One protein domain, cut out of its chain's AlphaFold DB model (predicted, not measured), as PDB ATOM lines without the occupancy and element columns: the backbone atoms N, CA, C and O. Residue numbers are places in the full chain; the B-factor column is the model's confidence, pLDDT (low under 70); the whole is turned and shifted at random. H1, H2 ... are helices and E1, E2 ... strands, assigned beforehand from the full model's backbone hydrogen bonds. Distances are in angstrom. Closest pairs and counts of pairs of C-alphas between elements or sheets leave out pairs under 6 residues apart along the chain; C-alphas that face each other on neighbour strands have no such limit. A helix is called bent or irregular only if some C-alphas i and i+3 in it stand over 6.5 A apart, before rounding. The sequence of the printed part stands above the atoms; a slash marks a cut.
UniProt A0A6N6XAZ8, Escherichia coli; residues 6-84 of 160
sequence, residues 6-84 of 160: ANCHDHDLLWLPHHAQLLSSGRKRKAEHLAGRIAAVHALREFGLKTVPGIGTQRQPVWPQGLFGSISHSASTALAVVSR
ATOM      1  N   ALA A   6      26.054   5.363  14.546       93.69
ATOM      2  CA  ALA A   6      27.496   5.568  14.448       93.69
ATOM      3  C   ALA A   6      28.126   4.734  13.325       93.69
ATOM      4  O   ALA A   6      29.077   5.201  12.697       93.69
ATOM      5  N   ASN A   7      27.541   3.572  13.026       92.81
ATOM      6  CA  ASN A   7      28.058   2.602  12.061       92.81
ATOM      7  C   ASN A   7      27.446   2.743  10.661       92.81
ATOM      8  O   ASN A   7      27.744   1.935   9.787       92.81
ATOM      9  N   CYS A   8      26.594   3.747  10.433       93.38
ATOM     10  CA  CYS A   8      26.009   3.992   9.119       93.38
ATOM     11  C   CYS A   8      26.971   4.784   8.223       93.38
ATOM     12  O   CYS A   8      27.342   5.926   8.524       93.38
ATOM     13  N   HIS A   9      27.319   4.183   7.092       93.31
ATOM     14  CA  HIS A   9      28.167   4.735   6.047       93.31
ATOM     15  C   HIS A   9      27.356   5.008   4.777       93.31
ATOM     16  O   HIS A   9      26.279   4.459   4.556       93.31
ATOM     17  N   ASP A  10      27.896   5.842   3.889       92.50
ATOM     18  CA  ASP A  10      27.192   6.214   2.656       92.50
ATOM     19  C   ASP A  10      26.963   5.026   1.710       92.50
ATOM     20  O   ASP A  10      25.963   5.000   0.996       92.50
ATOM     21  N   HIS A  11      27.839   4.015   1.728       94.44
ATOM     22  CA  HIS A  11      27.663   2.817   0.904       94.44
ATOM     23  C   HIS A  11      26.505   1.929   1.384       94.44
ATOM     24  O   HIS A  11      25.882   1.268   0.556       94.44
ATOM     25  N   ASP A  12      26.153   1.963   2.675       95.12
ATOM     26  CA  ASP A  12      24.984   1.242   3.200       95.12
ATOM     27  C   ASP A  12      23.689   1.748   2.553       95.12
ATOM     28  O   ASP A  12      22.729   1.001   2.346       95.12
ATOM     29  N   LEU A  13      23.669   3.030   2.170       96.75
ATOM     30  CA  LEU A  13      22.517   3.639   1.522       96.75
ATOM     31  C   LEU A  13      22.272   3.095   0.122       96.75
ATOM     32  O   LEU A  13      21.147   3.225  -0.343       96.75
ATOM     33  N   LEU A  14      23.245   2.453  -0.535       96.31
ATOM     34  CA  LEU A  14      23.065   1.879  -1.875       96.31
ATOM     35  C   LEU A  14      21.973   0.801  -1.921       96.31
ATOM     36  O   LEU A  14      21.436   0.515  -2.988       96.31
ATOM     37  N   TRP A  15      21.580   0.254  -0.765       96.75
ATOM     38  CA  TRP A  15      20.401  -0.602  -0.638       96.75
ATOM     39  C   TRP A  15      19.082   0.127  -0.976       96.75
ATOM     40  O   TRP A  15      18.092  -0.498  -1.356       96.75
ATOM     41  N   LEU A  16      19.048   1.459  -0.858       97.44
ATOM     42  CA  LEU A  16      17.900   2.304  -1.175       97.44
ATOM     43  C   LEU A  16      17.948   2.775  -2.638       97.44
ATOM     44  O   LEU A  16      18.891   3.469  -3.035       97.44
ATOM     45  N   PRO A  17      16.878   2.557  -3.425       96.50
ATOM     46  CA  PRO A  17      16.792   3.095  -4.785       96.50
ATOM     47  C   PRO A  17      16.934   4.626  -4.846       96.50
ATOM     48  O   PRO A  17      17.519   5.168  -5.776       96.50
ATOM     49  N   HIS A  18      16.441   5.333  -3.823       96.00
ATOM     50  CA  HIS A  18      16.468   6.799  -3.699       96.00
ATOM     51  C   HIS A  18      17.636   7.341  -2.852       96.00
ATOM     52  O   HIS A  18      17.531   8.442  -2.309       96.00
ATOM     53  N   HIS A  19      18.743   6.604  -2.705       96.06
ATOM     54  CA  HIS A  19      19.876   6.993  -1.843       96.06
ATOM     55  C   HIS A  19      20.454   8.384  -2.141       96.06
ATOM     56  O   HIS A  19      20.832   9.098  -1.213       96.06
ATOM     57  N   ALA A  20      20.459   8.809  -3.410       95.25
ATOM     58  CA  ALA A  20      20.949  10.125  -3.820       95.25
ATOM     59  C   ALA A  20      20.236  11.283  -3.090       95.25
ATOM     60  O   ALA A  20      20.853  12.299  -2.782       95.25
ATOM     61  N   GLN A  21      18.957  11.108  -2.732       95.00
ATOM     62  CA  GLN A  21      18.171  12.110  -1.998       95.00
ATOM     63  C   GLN A  21      18.605  12.265  -0.529       95.00
ATOM     64  O   GLN A  21      18.193  13.210   0.141       95.00
ATOM     65  N   LEU A  22      19.418  11.341  -0.009       94.56
ATOM     66  CA  LEU A  22      19.874  11.317   1.382       94.56
ATOM     67  C   LEU A  22      21.330  11.760   1.543       94.56
ATOM     68  O   LEU A  22      21.783  11.881   2.679       94.56
ATOM     69  N   LEU A  23      22.064  12.023   0.458       90.75
ATOM     70  CA  LEU A  23      23.503  12.311   0.512       90.75
ATOM     71  C   LEU A  23      23.841  13.500   1.423       90.75
ATOM     72  O   LEU A  23      24.790  13.414   2.200       90.75
ATOM     73  N   SER A  24      23.022  14.555   1.393       92.50
ATOM     74  CA  SER A  24      23.176  15.757   2.228       92.50
ATOM     75  C   SER A  24      22.659  15.602   3.664       92.50
ATOM     76  O   SER A  24      22.822  16.507   4.479       92.50
ATOM     77  N   SER A  25      22.016  14.479   3.998       93.94
ATOM     78  CA  SER A  25      21.487  14.245   5.343       93.94
ATOM     79  C   SER A  25      22.596  13.862   6.323       93.94
ATOM     80  O   SER A  25      23.553  13.170   5.972       93.94
ATOM     81  N   GLY A  26      22.443  14.260   7.588       94.31
ATOM     82  CA  GLY A  26      23.337  13.818   8.659       94.31
ATOM     83  C   GLY A  26      23.282  12.300   8.871       94.31
ATOM     84  O   GLY A  26      22.272  11.654   8.579       94.31
ATOM     85  N   ARG A  27      24.359  11.727   9.427       94.75
ATOM     86  CA  ARG A  27      24.516  10.272   9.623       94.75
ATOM     87  C   ARG A  27      23.340   9.628  10.364       94.75
ATOM     88  O   ARG A  27      22.813   8.620   9.909       94.75
ATOM     89  N   LYS A  28      22.871  10.258  11.447       94.31
ATOM     90  CA  LYS A  28      21.698   9.791  12.204       94.31
ATOM     91  C   LYS A  28      20.471   9.633  11.308       94.31
ATOM     92  O   LYS A  28      19.855   8.574  11.286       94.31
ATOM     93  N   ARG A  29      20.177  10.650  10.494       94.88
ATOM     94  CA  ARG A  29      19.026  10.627   9.589       94.88
ATOM     95  C   ARG A  29      19.161   9.563   8.496       94.88
ATOM     96  O   ARG A  29      18.165   8.946   8.126       94.88
ATOM     97  N   LYS A  30      20.376   9.354   7.977       96.38
ATOM     98  CA  LYS A  30      20.692   8.292   7.009       96.38
ATOM     99  C   LYS A  30      20.388   6.908   7.597       96.38
ATOM    100  O   LYS A  30      19.649   6.142   6.980       96.38
ATOM    101  N   ALA A  31      20.868   6.650   8.814       96.88
ATOM    102  CA  ALA A  31      20.658   5.394   9.526       96.88
ATOM    103  C   ALA A  31      19.171   5.124   9.809       96.88
ATOM    104  O   ALA A  31      18.657   4.065   9.455       96.88
ATOM    105  N   GLU A  32      18.457   6.113  10.356       96.94
ATOM    106  CA  GLU A  32      17.016   6.032  10.630       96.94
ATOM    107  C   GLU A  32      16.202   5.745   9.362       96.94
ATOM    108  O   GLU A  32      15.307   4.896   9.358       96.94
ATOM    109  N   HIS A  33      16.517   6.436   8.260       97.19
ATOM    110  CA  HIS A  33      15.802   6.257   6.997       97.19
ATOM    111  C   HIS A  33      16.030   4.864   6.411       97.19
ATOM    112  O   HIS A  33      15.075   4.229   5.957       97.19
ATOM    113  N   LEU A  34      17.275   4.379   6.434       97.81
ATOM    114  CA  LEU A  34      17.621   3.036   5.981       97.81
ATOM    115  C   LEU A  34      16.922   1.969   6.833       97.81
ATOM    116  O   LEU A  34      16.188   1.144   6.289       97.81
ATOM    117  N   ALA A  35      17.066   2.034   8.159       98.12
ATOM    118  CA  ALA A  35      16.465   1.077   9.086       98.12
ATOM    119  C   ALA A  35      14.932   1.045   8.973       98.12
ATOM    120  O   ALA A  35      14.331  -0.030   8.909       98.12
ATOM    121  N   GLY A  36      14.293   2.213   8.855       98.06
ATOM    122  CA  GLY A  36      12.849   2.313   8.648       98.06
ATOM    123  C   GLY A  36      12.386   1.685   7.331       98.06
ATOM    124  O   GLY A  36      11.346   1.030   7.285       98.06
ATOM    125  N   ARG A  37      13.162   1.829   6.249       98.19
ATOM    126  CA  ARG A  37      12.845   1.198   4.958       98.19
ATOM    127  C   ARG A  37      13.081  -0.308   4.960       98.19
ATOM    128  O   ARG A  37      12.284  -1.022   4.358       98.19
ATOM    129  N   ILE A  38      14.091  -0.793   5.679       98.06
ATOM    130  CA  ILE A  38      14.279  -2.228   5.922       98.06
ATOM    131  C   ILE A  38      13.065  -2.783   6.676       98.06
ATOM    132  O   ILE A  38      12.446  -3.735   6.201       98.06
ATOM    133  N   ALA A  39      12.653  -2.147   7.780       98.31
ATOM    134  CA  ALA A  39      11.468  -2.551   8.542       98.31
ATOM    135  C   ALA A  39      10.207  -2.597   7.663       98.31
ATOM    136  O   ALA A  39       9.450  -3.566   7.703       98.31
ATOM    137  N   ALA A  40      10.016  -1.591   6.808       98.44
ATOM    138  CA  ALA A  40       8.882  -1.537   5.892       98.44
ATOM    139  C   ALA A  40       8.898  -2.657   4.842       98.44
ATOM    140  O   ALA A  40       7.855  -3.246   4.569       98.44
ATOM    141  N   VAL A  41      10.066  -2.992   4.279       98.44
ATOM    142  CA  VAL A  41      10.198  -4.141   3.369       98.44
ATOM    143  C   VAL A  41       9.861  -5.445   4.083       98.44
ATOM    144  O   VAL A  41       9.226  -6.306   3.480       98.44
ATOM    145  N   HIS A  42      10.245  -5.605   5.353       98.00
ATOM    146  CA  HIS A  42       9.856  -6.780   6.136       98.00
ATOM    147  C   HIS A  42       8.336  -6.881   6.299       98.00
ATOM    148  O   HIS A  42       7.784  -7.929   5.977       98.00
ATOM    149  N   ALA A  43       7.659  -5.797   6.685       98.12
ATOM    150  CA  ALA A  43       6.200  -5.778   6.815       98.12
ATOM    151  C   ALA A  43       5.479  -6.029   5.472       98.12
ATOM    152  O   ALA A  43       4.484  -6.746   5.409       98.12
ATOM    153  N   LEU A  44       6.007  -5.505   4.361       98.50
ATOM    154  CA  LEU A  44       5.439  -5.719   3.022       98.50
ATOM    155  C   LEU A  44       5.496  -7.180   2.549       98.50
ATOM    156  O   LEU A  44       4.673  -7.580   1.720       98.50
ATOM    157  N   ARG A  45       6.422  -7.994   3.077       97.69
ATOM    158  CA  ARG A  45       6.529  -9.417   2.707       97.69
ATOM    159  C   ARG A  45       5.305 -10.222   3.120       97.69
ATOM    160  O   ARG A  45       4.968 -11.166   2.412       97.69
ATOM    161  N   GLU A  46       4.611  -9.824   4.183       96.81
ATOM    162  CA  GLU A  46       3.345 -10.445   4.603       96.81
ATOM    163  C   GLU A  46       2.238 -10.277   3.550       96.81
ATOM    164  O   GLU A  46       1.300 -11.068   3.482       96.81
ATOM    165  N   PHE A  47       2.387  -9.289   2.664       97.25
ATOM    166  CA  PHE A  47       1.507  -9.033   1.525       97.25
ATOM    167  C   PHE A  47       2.092  -9.540   0.194       97.25
ATOM    168  O   PHE A  47       1.574  -9.207  -0.871       97.25
ATOM    169  N   GLY A  48       3.179 -10.322   0.226       97.62
ATOM    170  CA  GLY A  48       3.847 -10.852  -0.969       97.62
ATOM    171  C   GLY A  48       4.691  -9.828  -1.739       97.62
ATOM    172  O   GLY A  48       5.128 -10.110  -2.855       97.62
ATOM    173  N   LEU A  49       4.947  -8.650  -1.165       97.31
ATOM    174  CA  LEU A  49       5.689  -7.564  -1.809       97.31
ATOM    175  C   LEU A  49       7.093  -7.417  -1.209       97.31
ATOM    176  O   LEU A  49       7.323  -7.655  -0.028       97.31
ATOM    177  N   LYS A  50       8.057  -7.001  -2.037       95.06
ATOM    178  CA  LYS A  50       9.454  -6.761  -1.619       95.06
ATOM    179  C   LYS A  50       9.961  -5.365  -1.987       95.06
ATOM    180  O   LYS A  50      11.159  -5.111  -1.931       95.06
ATOM    181  N   THR A  51       9.060  -4.474  -2.400       95.44
ATOM    182  CA  THR A  51       9.433  -3.128  -2.840       95.44
ATOM    183  C   THR A  51       9.849  -2.256  -1.662       95.44
ATOM    184  O   THR A  51       9.230  -2.301  -0.602       95.44
ATOM    185  N   VAL A  52      10.868  -1.423  -1.864       97.88
ATOM    186  CA  VAL A  52      11.251  -0.383  -0.907       97.88
ATOM    187  C   VAL A  52      10.288   0.799  -1.076       97.88
ATOM    188  O   VAL A  52      10.186   1.313  -2.193       97.88
ATOM    189  N   PRO A  53       9.583   1.262  -0.025       97.38
ATOM    190  CA  PRO A  53       8.733   2.446  -0.142       97.38
ATOM    191  C   PRO A  53       9.523   3.687  -0.576       97.38
ATOM    192  O   PRO A  53      10.602   3.963  -0.045       97.38
ATOM    193  N   GLY A  54       8.966   4.465  -1.504       96.56
ATOM    194  CA  GLY A  54       9.576   5.710  -1.983       96.56
ATOM    195  C   GLY A  54       9.488   6.861  -0.972       96.56
ATOM    196  O   GLY A  54       9.117   6.671   0.193       96.56
ATOM    197  N   ILE A  55       9.822   8.071  -1.424       95.31
ATOM    198  CA  ILE A  55       9.667   9.325  -0.674       95.31
ATOM    199  C   ILE A  55       8.651  10.198  -1.417       95.31
ATOM    200  O   ILE A  55       8.840  10.501  -2.592       95.31
ATOM    201  N   GLY A  56       7.558  10.552  -0.744       92.25
ATOM    202  CA  GLY A  56       6.502  11.409  -1.274       92.25
ATOM    203  C   GLY A  56       6.835  12.896  -1.155       92.25
ATOM    204  O   GLY A  56       7.848  13.285  -0.572       92.25
ATOM    205  N   THR A  57       5.954  13.744  -1.684       87.81
ATOM    206  CA  THR A  57       6.136  15.208  -1.745       87.81
ATOM    207  C   THR A  57       6.251  15.882  -0.377       87.81
ATOM    208  O   THR A  57       6.930  16.895  -0.249       87.81
ATOM    209  N   GLN A  58       5.641  15.305   0.658       85.12
ATOM    210  CA  GLN A  58       5.728  15.743   2.054       85.12
ATOM    211  C   GLN A  58       6.699  14.865   2.862       85.12
ATOM    212  O   GLN A  58       6.602  14.764   4.081       85.12
ATOM    213  N   ARG A  59       7.647  14.199   2.184       88.69
ATOM    214  CA  ARG A  59       8.637  13.266   2.756       88.69
ATOM    215  C   ARG A  59       8.047  11.995   3.384       88.69
ATOM    216  O   ARG A  59       8.789  11.202   3.969       88.69
ATOM    217  N   GLN A  60       6.748  11.762   3.226       90.81
ATOM    218  CA  GLN A  60       6.057  10.566   3.692       90.81
ATOM    219  C   GLN A  60       6.468   9.321   2.885       90.81
ATOM    220  O   GLN A  60       6.836   9.440   1.713       90.81
ATOM    221  N   PRO A  61       6.414   8.107   3.458       94.81
ATOM    222  CA  PRO A  61       6.616   6.881   2.692       94.81
ATOM    223  C   PRO A  61       5.544   6.712   1.607       94.81
ATOM    224  O   PRO A  61       4.356   6.895   1.869       94.81
ATOM    225  N   VAL A  62       5.959   6.336   0.396       95.38
ATOM    226  CA  VAL A  62       5.026   5.982  -0.687       95.38
ATOM    227  C   VAL A  62       4.770   4.482  -0.640       95.38
ATOM    228  O   VAL A  62       5.661   3.689  -0.954       95.38
ATOM    229  N   TRP A  63       3.563   4.109  -0.222       96.38
ATOM    230  CA  TRP A  63       3.134   2.717  -0.114       96.38
ATOM    231  C   TRP A  63       2.596   2.179  -1.445       96.38
ATOM    232  O   TRP A  63       2.079   2.954  -2.255       96.38
ATOM    233  N   PRO A  64       2.698   0.859  -1.690       96.81
ATOM    234  CA  PRO A  64       2.066   0.226  -2.844       96.81
ATOM    235  C   PRO A  64       0.554   0.466  -2.884       96.81
ATOM    236  O   PRO A  64      -0.093   0.630  -1.849       96.81
ATOM    237  N   GLN A  65      -0.018   0.444  -4.087       95.19
ATOM    238  CA  GLN A  65      -1.451   0.655  -4.280       95.19
ATOM    239  C   GLN A  65      -2.288  -0.315  -3.432       95.19
ATOM    240  O   GLN A  65      -2.032  -1.517  -3.401       95.19
ATOM    241  N   GLY A  66      -3.314   0.219  -2.764       95.00
ATOM    242  CA  GLY A  66      -4.218  -0.557  -1.910       95.00
ATOM    243  C   GLY A  66      -3.664  -0.880  -0.519       95.00
ATOM    244  O   GLY A  66      -4.368  -1.517   0.265       95.00
ATOM    245  N   LEU A  67      -2.445  -0.437  -0.200       96.88
ATOM    246  CA  LEU A  67      -1.845  -0.580   1.120       96.88
ATOM    247  C   LEU A  67      -1.605   0.781   1.768       96.88
ATOM    248  O   LEU A  67      -1.283   1.776   1.118       96.88
ATOM    249  N   PHE A  68      -1.727   0.781   3.085       96.50
ATOM    250  CA  PHE A  68      -1.310   1.851   3.968       96.50
ATOM    251  C   PHE A  68      -0.169   1.336   4.827       96.50
ATOM    252  O   PHE A  68      -0.020   0.132   5.040       96.50
ATOM    253  N   GLY A  69       0.609   2.251   5.375       96.62
ATOM    254  CA  GLY A  69       1.593   1.883   6.363       96.62
ATOM    255  C   GLY A  69       2.125   3.087   7.102       96.62
ATOM    256  O   GLY A  69       1.902   4.242   6.732       96.62
ATOM    257  N   SER A  70       2.872   2.790   8.147       97.88
ATOM    258  CA  SER A  70       3.517   3.793   8.969       97.88
ATOM    259  C   SER A  70       4.880   3.289   9.403       97.88
ATOM    260  O   SER A  70       5.079   2.088   9.580       97.88
ATOM    261  N   ILE A  71       5.830   4.213   9.493       98.06
ATOM    262  CA  ILE A  71       7.203   3.963   9.922       98.06
ATOM    263  C   ILE A  71       7.467   4.928  11.070       98.06
ATOM    264  O   ILE A  71       7.217   6.128  10.928       98.06
ATOM    265  N   SER A  72       7.995   4.417  12.174       97.62
ATOM    266  CA  SER A  72       8.537   5.248  13.245       97.62
ATOM    267  C   SER A  72       9.895   4.722  13.691       97.62
ATOM    268  O   SER A  72      10.236   3.558  13.459       97.62
ATOM    269  N   HIS A  73      10.706   5.605  14.256       96.25
ATOM    270  CA  HIS A  73      12.035   5.289  14.741       96.25
ATOM    271  C   HIS A  73      12.327   6.079  16.011       96.25
ATOM    272  O   HIS A  73      12.044   7.270  16.082       96.25
ATOM    273  N   SER A  74      12.964   5.434  16.978       94.12
ATOM    274  CA  SER A  74      13.447   6.084  18.189       94.12
ATOM    275  C   SER A  74      14.805   5.520  18.568       94.12
ATOM    276  O   SER A  74      14.996   4.303  18.567       94.12
ATOM    277  N   ALA A  75      15.750   6.414  18.860       89.31
ATOM    278  CA  ALA A  75      17.145   6.108  19.175       89.31
ATOM    279  C   ALA A  75      17.805   5.123  18.186       89.31
ATOM    280  O   ALA A  75      18.305   5.542  17.143       89.31
ATOM    281  N   SER A  76      17.809   3.834  18.524       93.81
ATOM    282  CA  SER A  76      18.443   2.726  17.802       93.81
ATOM    283  C   SER A  76      17.444   1.720  17.223       93.81
ATOM    284  O   SER A  76      17.832   0.648  16.769       93.81
ATOM    285  N   THR A  77      16.142   2.017  17.249       96.50
ATOM    286  CA  THR A  77      15.095   1.099  16.786       96.50
ATOM    287  C   THR A  77      14.199   1.761  15.755       96.50
ATOM    288  O   THR A  77      13.757   2.891  15.930       96.50
ATOM    289  N   ALA A  78      13.915   1.043  14.672       97.88
ATOM    290  CA  ALA A  78      12.924   1.409  13.673       97.88
ATOM    291  C   ALA A  78      11.866   0.308  13.539       97.88
ATOM    292  O   ALA A  78      12.185  -0.889  13.504       97.88
ATOM    293  N   LEU A  79      10.607   0.722  13.422       97.62
ATOM    294  CA  LEU A  79       9.447  -0.141  13.233       97.62
ATOM    295  C   LEU A  79       8.651   0.309  12.014       97.62
ATOM    296  O   LEU A  79       8.630   1.490  11.659       97.62
ATOM    297  N   ALA A  80       7.973  -0.646  11.389       98.31
ATOM    298  CA  ALA A  80       7.017  -0.373  10.336       98.31
ATOM    299  C   ALA A  80       5.827  -1.323  10.444       98.31
ATOM    300  O   ALA A  80       6.000  -2.503  10.743       98.31
ATOM    301  N   VAL A  81       4.638  -0.806  10.150       98.00
ATOM    302  CA  VAL A  81       3.403  -1.586  10.008       98.00
ATOM    303  C   VAL A  81       2.808  -1.304   8.637       98.00
ATOM    304  O   VAL A  81       2.866  -0.173   8.151       98.00
ATOM    305  N   VAL A  82       2.227  -2.336   8.026       98.06
ATOM    306  CA  VAL A  82       1.486  -2.259   6.764       98.06
ATOM    307  C   VAL A  82       0.093  -2.843   6.979       98.06
ATOM    308  O   VAL A  82      -0.069  -3.842   7.672       98.06
ATOM    309  N   SER A  83      -0.922  -2.213   6.394       97.31
ATOM    310  CA  SER A  83      -2.322  -2.604   6.542       97.31
ATOM    311  C   SER A  83      -3.126  -2.308   5.273       97.31
ATOM    312  O   SER A  83      -2.727  -1.508   4.429       97.31
ATOM    313  N   ARG A  84      -4.299  -2.940   5.149       96.25
ATOM    314  CA  ARG A  84      -5.318  -2.592   4.138       96.25
ATOM    315  C   ARG A  84      -6.187  -1.398   4.548       96.25
ATOM    316  O   ARG A  84      -6.978  -0.919   3.744       96.25
TER     317      ARG A  84
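This is residues 6 to 84 of the 160 residues of a protein of Escherichia coli (UniProt A0A6N6XAZ8). A long helix, H3, packs on a two-stranded hairpin of E1 and E2, mainly over E2. Two short helices, H1 and H2, sit close to the first half of H3 and away from the strands, and a long loop, residues 46 to 67, joins the end of H3 to E1. The printed part has 79 residues, with three named helices and two named strands in the order H1 H2 H3 E1 E2; the sheet, order E1 - E2, is antiparallel, and the class is mixed, helices and strands. The whole is compact, with a radius of gyration of the C-alphas of 12.2 A, and spans 34 by 24 by 21 A.

The strands E1, residues 68 to 74, and E2, residues 77 to 83, are antiparallel neighbours at 168 degrees between their directions and form a hairpin. Across them N 70 and O 81 are 3.0 A apart and N 74 and O 77 are 2.9 A apart, both within hydrogen-bond range. The helix H3, residues 27 to 45, has 17 pairs of C-alphas within 8 A of E2, the closest those of Ala 40 and Ala 80 at 5.0 A. With E1 it has 6 such pairs, the closest those of Gly 36 and Ile 71 at 6.0 A. H1, residues 10 to 15, is close to H3 but not clearly touching, with the closest C-alphas, Leu 13 and Leu 34, 6.6 A apart; the two run the same way at a shallow tilt of 14 degrees. H2, residues 19 to 22, is also close to H3 but not clearly touching, the closest C-alphas being Leu 22 and Lys 30 at 6.4 A. H1 and H2 are close but not clearly touching, at 5.4 A between the closest C-alphas, Leu 13 and His 19. Both are apart from E1 and E2. In H3 every O i to N i+4 pair is within hydrogen-bond range; in H1 0 of 2 are, against 3 of 3 O i to N i+3 pairs, and H2 is too short for an O i to N i+4 pair.

E1 measures 20.9 A from first to last C-alpha, and E2 20.5 A, ending at C-alpha 83 (-2.322, -2.604, 6.542). H3 measures 27.6 A and begins at C-alpha 27 (24.516, 10.272, 9.623). H1 begins at C-alpha 10 (27.192, 6.214, 2.656) and measures 10.2 A; it is neither bent nor irregular, but only just: C-alphas 12 and 15 are 6.3 A apart. H2 measures 5.4 A.

The two C-alphas farthest apart, those of Ala 6 and Gly 66, are 36.2 A apart. The printed part has no cut. The link from H3 to E1, 22 residues, is long, and within it residues 54 to 55 pair antiparallel with residues 61 to 62; the other links are tight. The mean pLDDT of the printed part is 95.7, and no printed residue is under 70.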